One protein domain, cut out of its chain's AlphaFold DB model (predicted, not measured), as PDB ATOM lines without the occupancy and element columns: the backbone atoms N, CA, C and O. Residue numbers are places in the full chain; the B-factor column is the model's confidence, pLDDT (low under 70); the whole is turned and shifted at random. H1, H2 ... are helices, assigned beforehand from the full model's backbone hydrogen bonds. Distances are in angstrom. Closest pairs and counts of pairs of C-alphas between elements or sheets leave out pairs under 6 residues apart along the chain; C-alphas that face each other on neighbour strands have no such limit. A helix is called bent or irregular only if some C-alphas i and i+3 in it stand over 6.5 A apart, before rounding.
ATOM      1  N   GLU A   2      35.799  56.900 -36.618       56.31
ATOM      2  CA  GLU A   2      36.414  55.571 -36.501       56.31
ATOM      3  C   GLU A   2      35.558  54.443 -37.113       56.31
ATOM      4  O   GLU A   2      34.403  54.261 -36.715       56.31
ATOM      5  N   PRO A   3      36.099  53.657 -38.062       62.19
ATOM      6  CA  PRO A   3      35.400  52.530 -38.685       62.19
ATOM      7  C   PRO A   3      35.235  51.300 -37.769       62.19
ATOM      8  O   PRO A   3      34.369  50.465 -38.040       62.19
ATOM      9  N   GLU A   4      35.986  51.197 -36.666       62.38
ATOM     10  CA  GLU A   4      35.952  50.036 -35.758       62.38
ATOM     11  C   GLU A   4      34.599  49.838 -35.065       62.38
ATOM     12  O   GLU A   4      34.119  48.710 -34.935       62.38
ATOM     13  N   SER A   5      33.920  50.919 -34.674       64.50
ATOM     14  CA  SER A   5      32.661  50.819 -33.919       64.50
ATOM     15  C   SER A   5      31.508  50.220 -34.742       64.50
ATOM     16  O   SER A   5      30.541  49.697 -34.178       64.50
ATOM     17  N   ARG A   6      31.604  50.246 -36.079       66.94
ATOM     18  CA  ARG A   6      30.603  49.660 -36.981       66.94
ATOM     19  C   ARG A   6      30.755  48.141 -37.063       66.94
ATOM     20  O   ARG A   6      29.749  47.440 -37.016       66.94
ATOM     21  N   PHE A   7      31.986  47.635 -37.123       70.06
ATOM     22  CA  PHE A   7      32.278  46.202 -37.252       70.06
ATOM     23  C   PHE A   7      31.785  45.398 -36.040       70.06
ATOM     24  O   PHE A   7      31.039  44.430 -36.192       70.06
ATOM     25  N   TRP A   8      32.092  45.863 -34.825       70.69
ATOM     26  CA  TRP A   8      31.648  45.213 -33.587       70.69
ATOM     27  C   TRP A   8      30.126  45.215 -33.407       70.69
ATOM     28  O   TRP A   8      29.567  44.282 -32.828       70.69
ATOM     29  N   ARG A   9      29.435  46.235 -33.931       70.94
ATOM     30  CA  ARG A   9      27.965  46.272 -33.955       70.94
ATOM     31  C   ARG A   9      27.393  45.174 -34.849       70.94
ATOM     32  O   ARG A   9      26.515  44.453 -34.394       70.94
ATOM     33  N   TRP A  10      27.918  44.996 -36.063       69.31
ATOM     34  CA  TRP A  10      27.495  43.903 -36.949       69.31
ATOM     35  C   TRP A  10      27.756  42.532 -36.330       69.31
ATOM     36  O   TRP A  10      26.873  41.679 -36.351       69.31
ATOM     37  N   PHE A  11      28.916  42.348 -35.699       74.81
ATOM     38  CA  PHE A  11      29.263  41.078 -35.061       74.81
ATOM     39  C   PHE A  11      28.307  40.710 -33.915       74.81
ATOM     40  O   PHE A  11      27.927  39.551 -33.767       74.81
ATOM     41  N   ARG A  12      27.838  41.702 -33.146       78.44
ATOM     42  CA  ARG A  12      26.814  41.502 -32.102       78.44
ATOM     43  C   ARG A  12      25.425  41.180 -32.661       78.44
ATOM     44  O   ARG A  12      24.626  40.579 -31.950       78.44
ATOM     45  N   LEU A  13      25.132  41.558 -33.905       79.44
ATOM     46  CA  LEU A  13      23.848  41.282 -34.557       79.44
ATOM     47  C   LEU A  13      23.787  39.888 -35.192       79.44
ATOM     48  O   LEU A  13      22.698  39.333 -35.307       79.44
ATOM     49  N   LEU A  14      24.931  39.300 -35.555       80.69
ATOM     50  CA  LEU A  14      25.010  37.945 -36.114       80.69
ATOM     51  C   LEU A  14      24.281  36.875 -35.279       80.69
ATOM     52  O   LEU A  14      23.479  36.147 -35.863       80.69
ATOM     53  N   PRO A  15      24.481  36.759 -33.949       84.31
ATOM     54  CA  PRO A  15      23.781  35.746 -33.160       84.31
ATOM     55  C   PRO A  15      22.270  35.996 -33.100       84.31
ATOM     56  O   PRO A  15      21.494  35.051 -33.187       84.31
ATOM     57  N   VAL A  16      21.840  37.258 -33.011       81.06
ATOM     58  CA  VAL A  16      20.412  37.615 -33.004       81.06
ATOM     59  C   VAL A  16      19.761  37.231 -34.331       81.06
ATOM     60  O   VAL A  16      18.690  36.626 -34.349       81.06
ATOM     61  N   LEU A  17      20.438  37.530 -35.441       78.56
ATOM     62  CA  LEU A  17      19.978  37.174 -36.776       78.56
ATOM     63  C   LEU A  17      19.916  35.653 -36.959       78.56
ATOM     64  O   LEU A  17      18.931  35.153 -37.490       78.56
ATOM     65  N   ALA A  18      20.918  34.915 -36.475       77.12
ATOM     66  CA  ALA A  18      20.939  33.454 -36.536       77.12
ATOM     67  C   ALA A  18      19.787  32.821 -35.739       77.12
ATOM     68  O   ALA A  18      19.134  31.900 -36.228       77.12
ATOM     69  N   VAL A  19      19.494  33.337 -34.540       84.69
ATOM     70  CA  VAL A  19      18.359  32.870 -33.730       84.69
ATOM     71  C   VAL A  19      17.038  33.148 -34.441       84.69
ATOM     72  O   VAL A  19      16.229  32.236 -34.588       84.69
ATOM     73  N   ALA A  20      16.834  34.370 -34.943       79.88
ATOM     74  CA  ALA A  20      15.636  34.708 -35.710       79.88
ATOM     75  C   ALA A  20      15.471  33.795 -36.938       79.88
ATOM     76  O   ALA A  20      14.372  33.325 -37.225       79.88
ATOM     77  N   TRP A  21      16.574  33.481 -37.620       82.31
ATOM     78  CA  TRP A  21      16.582  32.589 -38.778       82.31
ATOM     79  C   TRP A  21      16.142  31.162 -38.438       82.31
ATOM     80  O   TRP A  21      15.317  30.576 -39.140       82.31
ATOM     81  N   LEU A  22      16.651  30.615 -37.332       83.31
ATOM     82  CA  LEU A  22      16.262  29.290 -36.848       83.31
ATOM     83  C   LEU A  22      14.801  29.246 -36.399       83.31
ATOM     84  O   LEU A  22      14.132  28.242 -36.633       83.31
ATOM     85  N   VAL A  23      14.285  30.327 -35.807       83.62
ATOM     86  CA  VAL A  23      12.861  30.432 -35.454       83.62
ATOM     87  C   VAL A  23      11.992  30.344 -36.707       83.62
ATOM     88  O   VAL A  23      11.049  29.555 -36.728       83.62
ATOM     89  N   VAL A  24      12.330  31.077 -37.775       80.75
ATOM     90  CA  VAL A  24      11.595  30.991 -39.050       80.75
ATOM     91  C   VAL A  24      11.662  29.575 -39.622       80.75
ATOM     92  O   VAL A  24      10.629  29.019 -39.981       80.75
ATOM     93  N   ALA A  25      12.841  28.948 -39.644       80.62
ATOM     94  CA  ALA A  25      12.975  27.562 -40.096       80.62
ATOM     95  C   ALA A  25      12.115  26.592 -39.257       80.62
ATOM     96  O   ALA A  25      11.445  25.725 -39.813       80.62
ATOM     97  N   GLY A  26      12.074  26.764 -37.933       83.31
ATOM     98  CA  GLY A  26      11.228  25.969 -37.039       83.31
ATOM     99  C   GLY A  26       9.732  26.149 -37.311       83.31
ATOM    100  O   GLY A  26       8.995  25.167 -37.347       83.31
ATOM    101  N   LEU A  27       9.283  27.379 -37.574       85.06
ATOM    102  CA  LEU A  27       7.893  27.653 -37.951       85.06
ATOM    103  C   LEU A  27       7.522  26.992 -39.282       85.06
ATOM    104  O   LEU A  27       6.461  26.377 -39.384       85.06
ATOM    105  N   LEU A  28       8.415  27.048 -40.272       81.31
ATOM    106  CA  LEU A  28       8.219  26.352 -41.545       81.31
ATOM    107  C   LEU A  28       8.135  24.840 -41.344       81.31
ATOM    108  O   LEU A  28       7.322  24.178 -41.980       81.31
ATOM    109  N   LEU A  29       8.927  24.284 -40.429       84.31
ATOM    110  CA  LEU A  29       8.913  22.852 -40.144       84.31
ATOM    111  C   LEU A  29       7.546  22.400 -39.618       84.31
ATOM    112  O   LEU A  29       7.036  21.360 -40.027       84.31
ATOM    113  N   ILE A  30       6.947  23.206 -38.738       84.38
ATOM    114  CA  ILE A  30       5.598  22.976 -38.211       84.38
ATOM    115  C   ILE A  30       4.563  23.125 -39.335       84.38
ATOM    116  O   ILE A  30       3.659  22.302 -39.444       84.38
ATOM    117  N   GLN A  31       4.711  24.137 -40.194       80.31
ATOM    118  CA  GLN A  31       3.795  24.390 -41.307       80.31
ATOM    119  C   GLN A  31       3.786  23.260 -42.347       80.31
ATOM    120  O   GLN A  31       2.731  22.931 -42.884       80.31
ATOM    121  N   PHE A  32       4.947  22.669 -42.633       79.12
ATOM    122  CA  PHE A  32       5.097  21.596 -43.619       79.12
ATOM    123  C   PHE A  32       4.985  20.191 -43.022       79.12
ATOM    124  O   PHE A  32       5.258  19.207 -43.709       79.12
ATOM    125  N   TRP A  33       4.557  20.059 -41.766       76.62
ATOM    126  CA  TRP A  33       4.258  18.757 -41.175       76.62
ATOM    127  C   TRP A  33       3.179  18.028 -42.005       76.62
ATOM    128  O   TRP A  33       2.158  18.638 -42.323       76.62
ATOM    129  N   PRO A  34       3.329  16.730 -42.353       77.12
ATOM    130  CA  PRO A  34       4.345  15.765 -41.906       77.12
ATOM    131  C   PRO A  34       5.565  15.611 -42.836       77.12
ATOM    132  O   PRO A  34       6.371  14.702 -42.638       77.12
ATOM    133  N   ALA A  35       5.726  16.455 -43.856       79.44
ATOM    134  CA  ALA A  35       6.821  16.390 -44.825       79.44
ATOM    135  C   ALA A  35       8.140  16.956 -44.250       79.44
ATOM    136  O   ALA A  35       8.662  17.976 -44.700       79.44
ATOM    137  N   ILE A  36       8.675  16.291 -43.226       82.88
ATOM    138  CA  ILE A  36       9.872  16.710 -42.484       82.88
ATOM    139  C   ILE A  36      11.138  16.141 -43.157       82.88
ATOM    140  O   ILE A  36      11.126  14.970 -43.556       82.88
ATOM    141  N   PRO A  37      12.247  16.908 -43.249       82.88
ATOM    142  CA  PRO A  37      13.531  16.412 -43.745       82.88
ATOM    143  C   PRO A  37      14.007  15.153 -43.005       82.88
ATOM    144  O   PRO A  37      14.074  15.128 -41.776       82.88
ATOM    145  N   GLN A  38      14.387  14.119 -43.755       86.94
ATOM    146  CA  GLN A  38      14.817  12.821 -43.212       86.94
ATOM    147  C   GLN A  38      16.343  12.638 -43.231       86.94
ATOM    148  O   GLN A  38      16.871  11.752 -42.565       86.94
ATOM    149  N   SER A  39      17.080  13.465 -43.982       87.56
ATOM    150  CA  SER A  39      18.541  13.365 -44.109       87.56
ATOM    151  C   SER A  39      19.263  14.654 -43.715       87.56
ATOM    152  O   SER A  39      18.709  15.750 -43.806       87.56
ATOM    153  N   LYS A  40      20.538  14.540 -43.314       85.06
ATOM    154  CA  LYS A  40      21.384  15.697 -42.952       85.06
ATOM    155  C   LYS A  40      21.453  16.739 -44.074       85.06
ATOM    156  O   LYS A  40      21.380  17.934 -43.806       85.06
ATOM    157  N   ASN A  41      21.529  16.285 -45.325       81.06
ATOM    158  CA  ASN A  41      21.571  17.167 -46.492       81.06
ATOM    159  C   ASN A  41      20.236  17.893 -46.698       81.06
ATOM    160  O   ASN A  41      20.227  19.087 -46.988       81.06
ATOM    161  N   GLN A  42      19.107  17.207 -46.494       79.19
ATOM    162  CA  GLN A  42      17.787  17.837 -46.568       79.19
ATOM    163  C   GLN A  42      17.594  18.873 -45.455       79.19
ATOM    164  O   GLN A  42      17.043  19.937 -45.712       79.19
ATOM    165  N   TRP A  43      18.100  18.610 -44.246       84.56
ATOM    166  CA  TRP A  43      18.104  19.585 -43.152       84.56
ATOM    167  C   TRP A  43      18.949  20.818 -43.469       84.56
ATOM    168  O   TRP A  43      18.485  21.941 -43.275       84.56
ATOM    169  N   ALA A  44      20.161  20.624 -43.997       80.50
ATOM    170  CA  ALA A  44      21.028  21.729 -44.400       80.50
ATOM    171  C   ALA A  44      20.356  22.609 -45.465       80.50
ATOM    172  O   ALA A  44      20.338  23.832 -45.335       80.50
ATOM    173  N   LEU A  45      19.735  21.993 -46.476       80.19
ATOM    174  CA  LEU A  45      18.981  22.712 -47.502       80.19
ATOM    175  C   LEU A  45      17.758  23.429 -46.938       80.19
ATOM    176  O   LEU A  45      17.504  24.574 -47.299       80.19
ATOM    177  N   PHE A  46      17.010  22.775 -46.056       83.19
ATOM    178  CA  PHE A  46      15.820  23.354 -45.454       83.19
ATOM    179  C   PHE A  46      16.153  24.605 -44.634       83.19
ATOM    180  O   PHE A  46      15.508  25.633 -44.801       83.19
ATOM    181  N   VAL A  47      17.200  24.569 -43.807       83.38
ATOM    182  CA  VAL A  47      17.605  25.732 -42.998       83.38
ATOM    183  C   VAL A  47      18.224  26.838 -43.862       83.38
ATOM    184  O   VAL A  47      17.980  28.021 -43.617       83.38
ATOM    185  N   ALA A  48      19.009  26.477 -44.883       77.25
ATOM    186  CA  ALA A  48      19.665  27.450 -45.755       77.25
ATOM    187  C   ALA A  48      18.688  28.131 -46.725       77.25
ATOM    188  O   ALA A  48      18.769  29.342 -46.919       77.25
ATOM    189  N   PHE A  49      17.766  27.371 -47.322       79.19
ATOM    190  CA  PHE A  49      16.900  27.838 -48.410       79.19
ATOM    191  C   PHE A  49      15.418  27.941 -48.042       79.19
ATOM    192  O   PHE A  49      14.711  28.713 -48.682       79.19
ATOM    193  N   GLY A  50      14.938  27.248 -47.010       80.50
ATOM    194  CA  GLY A  50      13.539  27.317 -46.575       80.50
ATOM    195  C   GLY A  50      13.103  28.742 -46.220       80.50
ATOM    196  O   GLY A  50      12.190  29.258 -46.866       80.50
ATOM    197  N   PRO A  51      13.771  29.428 -45.269       79.38
ATOM    198  CA  PRO A  51      13.418  30.800 -44.904       79.38
ATOM    199  C   PRO A  51      13.508  31.810 -46.065       79.38
ATOM    200  O   PRO A  51      12.536  32.541 -46.266       79.38
ATOM    201  N   PRO A  52      14.581  31.851 -46.890       76.62
ATOM    202  CA  PRO A  52      14.629  32.736 -48.056       76.62
ATOM    203  C   PRO A  52      13.503  32.495 -49.055       76.62
ATOM    204  O   PRO A  52      12.907  33.451 -49.545       76.62
ATOM    205  N   LEU A  53      13.199  31.231 -49.363       75.81
ATOM    206  CA  LEU A  53      12.118  30.897 -50.285       75.81
ATOM    207  C   LEU A  53      10.757  31.288 -49.741       75.81
ATOM    208  O   LEU A  53       9.924  31.770 -50.501       75.81
ATOM    209  N   TYR A  54      10.535  31.085 -48.444       77.19
ATOM    210  CA  TYR A  54       9.299  31.492 -47.803       77.19
ATOM    211  C   TYR A  54       9.112  33.005 -47.895       77.19
ATOM    212  O   TYR A  54       8.075  33.461 -48.361       77.19
ATOM    213  N   LEU A  55      10.148  33.783 -47.562       75.50
ATOM    214  CA  LEU A  55      10.118  35.241 -47.691       75.50
ATOM    215  C   LEU A  55       9.916  35.696 -49.142       75.50
ATOM    216  O   LEU A  55       9.198  36.661 -49.385       75.50
ATOM    217  N   LEU A  56      10.518  35.005 -50.115       75.31
ATOM    218  CA  LEU A  56      10.289  35.276 -51.536       75.31
ATOM    219  C   LEU A  56       8.846  34.972 -51.944       75.31
ATOM    220  O   LEU A  56       8.235  35.773 -52.648       75.31
ATOM    221  N   GLY A  57       8.296  33.841 -51.503       76.56
ATOM    222  CA  GLY A  57       6.906  33.468 -51.736       76.56
ATOM    223  C   GLY A  57       5.942  34.483 -51.132       76.56
ATOM    224  O   GLY A  57       5.028  34.929 -51.820       76.56
ATOM    225  N   GLU A  58       6.203  34.914 -49.900       76.12
ATOM    226  CA  GLU A  58       5.414  35.930 -49.205       76.12
ATOM    227  C   GLU A  58       5.504  37.280 -49.920       76.12
ATOM    228  O   GLU A  58       4.480  37.865 -50.245       76.12
ATOM    229  N   ALA A  59       6.699  37.738 -50.295       76.50
ATOM    230  CA  ALA A  59       6.872  38.987 -51.037       76.50
ATOM    231  C   ALA A  59       6.208  38.945 -52.426       76.50
ATOM    232  O   ALA A  59       5.659  39.945 -52.897       76.50
ATOM    233  N   LEU A  60       6.242  37.794 -53.105       76.44
ATOM    234  CA  LEU A  60       5.533  37.592 -54.369       76.44
ATOM    235  C   LEU A  60       4.020  37.575 -54.160       76.44
ATOM    236  O   LEU A  60       3.306  38.207 -54.937       76.44
ATOM    237  N   SER A  61       3.543  36.902 -53.114       70.44
ATOM    238  CA  SER A  61       2.142  36.887 -52.702       70.44
ATOM    239  C   SER A  61       1.676  38.309 -52.414       70.44
ATOM    240  O   SER A  61       0.796  38.818 -53.104       70.44
ATOM    241  N   GLU A  62       2.351  39.022 -51.518       74.25
ATOM    242  CA  GLU A  62       2.090  40.424 -51.225       74.25
ATOM    243  C   GLU A  62       2.115  41.279 -52.481       74.25
ATOM    244  O   GLU A  62       1.255  42.131 -52.629       74.25
ATOM    245  N   ARG A  63       3.035  41.064 -53.427       70.62
ATOM    246  CA  ARG A  63       3.067  41.834 -54.679       70.62
ATOM    247  C   ARG A  63       1.872  41.523 -55.582       70.62
ATOM    248  O   ARG A  63       1.285  42.454 -56.139       70.62
ATOM    249  N   VAL A  64       1.491  40.252 -55.714       69.81
ATOM    250  CA  VAL A  64       0.323  39.797 -56.493       69.81
ATOM    251  C   VAL A  64      -0.990  40.281 -55.865       69.81
ATOM    252  O   VAL A  64      -1.905  40.682 -56.592       69.81
ATOM    253  N   PHE A  65      -1.057  40.293 -54.536       63.91
ATOM    254  CA  PHE A  65      -2.205  40.706 -53.728       63.91
ATOM    255  C   PHE A  65      -2.101  42.157 -53.221       63.91
ATOM    256  O   PHE A  65      -2.962  42.609 -52.466       63.91
ATOM    257  N   SER A  66      -1.081  42.916 -53.648       55.16
ATOM    258  CA  SER A  66      -0.815  44.261 -53.127       55.16
ATOM    259  C   SER A  66      -1.991  45.186 -53.415       55.16
ATOM    260  O   SER A  66      -2.635  45.121 -54.465       55.16
TER     261      SER A  66
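Overview. This is residues 2 to 66 of the 107 residues of an uncharacterized protein of Solimonas sp. K1W22B-7 (UniProt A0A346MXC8). Two long helices cross as a lopsided X: H1 runs nearly straight with a slight bend, and H2, more sharply bent, crosses the later part of H1 near H2's own bend. Residues 2 to 20, mostly H1, stick out at one side of the crossing, and residues 56 to 66, mostly H2, make a second free arm. The printed part has 65 residues with two named helices, H1 then H2, and no named strand; the class is all helix. It is flat, spanning 50 by 37 by 16 A, and only just loose, close to extended, with a radius of gyration of the C-alphas of 15.7 A.

Arrangement. By its hydrogen bonds H1, residues 4 to 31, was assigned as one helix, but it is bent: C-alphas 12 and 15 are 6.6 A apart, and its arms H1a, residues 4 to 12, and H1b, residues 15 to 31, stand at a shallow tilt of 28 degrees. H2, residues 40 to 64, likewise assigned as one helix, is bent where C-alphas 48 and 51 are 7.1 A apart; H2a, residues 40 to 48, and H2b, residues 51 to 64, stand at a steep tilt of 44 degrees. H1a is apart from H2a and H2b. H1b, with residues 22 to 25 alone, only just touches H2a, with 3 pairs of C-alphas within 8 A; the closest C-alphas are those of Ala 25 and Val 47, 5.8 A apart. These two run opposite ways at a steep tilt of 67 degrees, only just short of about perpendicular. H1b, with residues 21 to 28 alone, touches H2b at residue 51 alone; the closest C-alphas are those of Ala 25 and Pro 51, 5.8 A apart, and the lines are only just about perpendicular at 71 degrees. Every O i to N i+4 pair is within hydrogen-bond range in H1b, H2a and H2b, and 4 of 5 are in H1a.

Along the chain. H1a begins at C-alpha 4 (35.952, 50.036, -35.758) and is 13.0 A long; H1b is 24.4 A long and ends at C-alpha 31 (3.795, 24.390, -41.307). H2a is 12.2 A long, and H2b, 19.7 A long, ends at C-alpha 64 (0.323, 39.797, -56.493).

Size, cuts and confidence. The C-alphas of Glu 2 and Pro 34, the two farthest apart, are 51.4 A apart. The printed part has no cut, and the link from H1 to H2, 8 residues, is short. Mean pLDDT of the printed part is 77.2; it is under 70 at residues 2 to 6, residue 10 and residues 64 to 66.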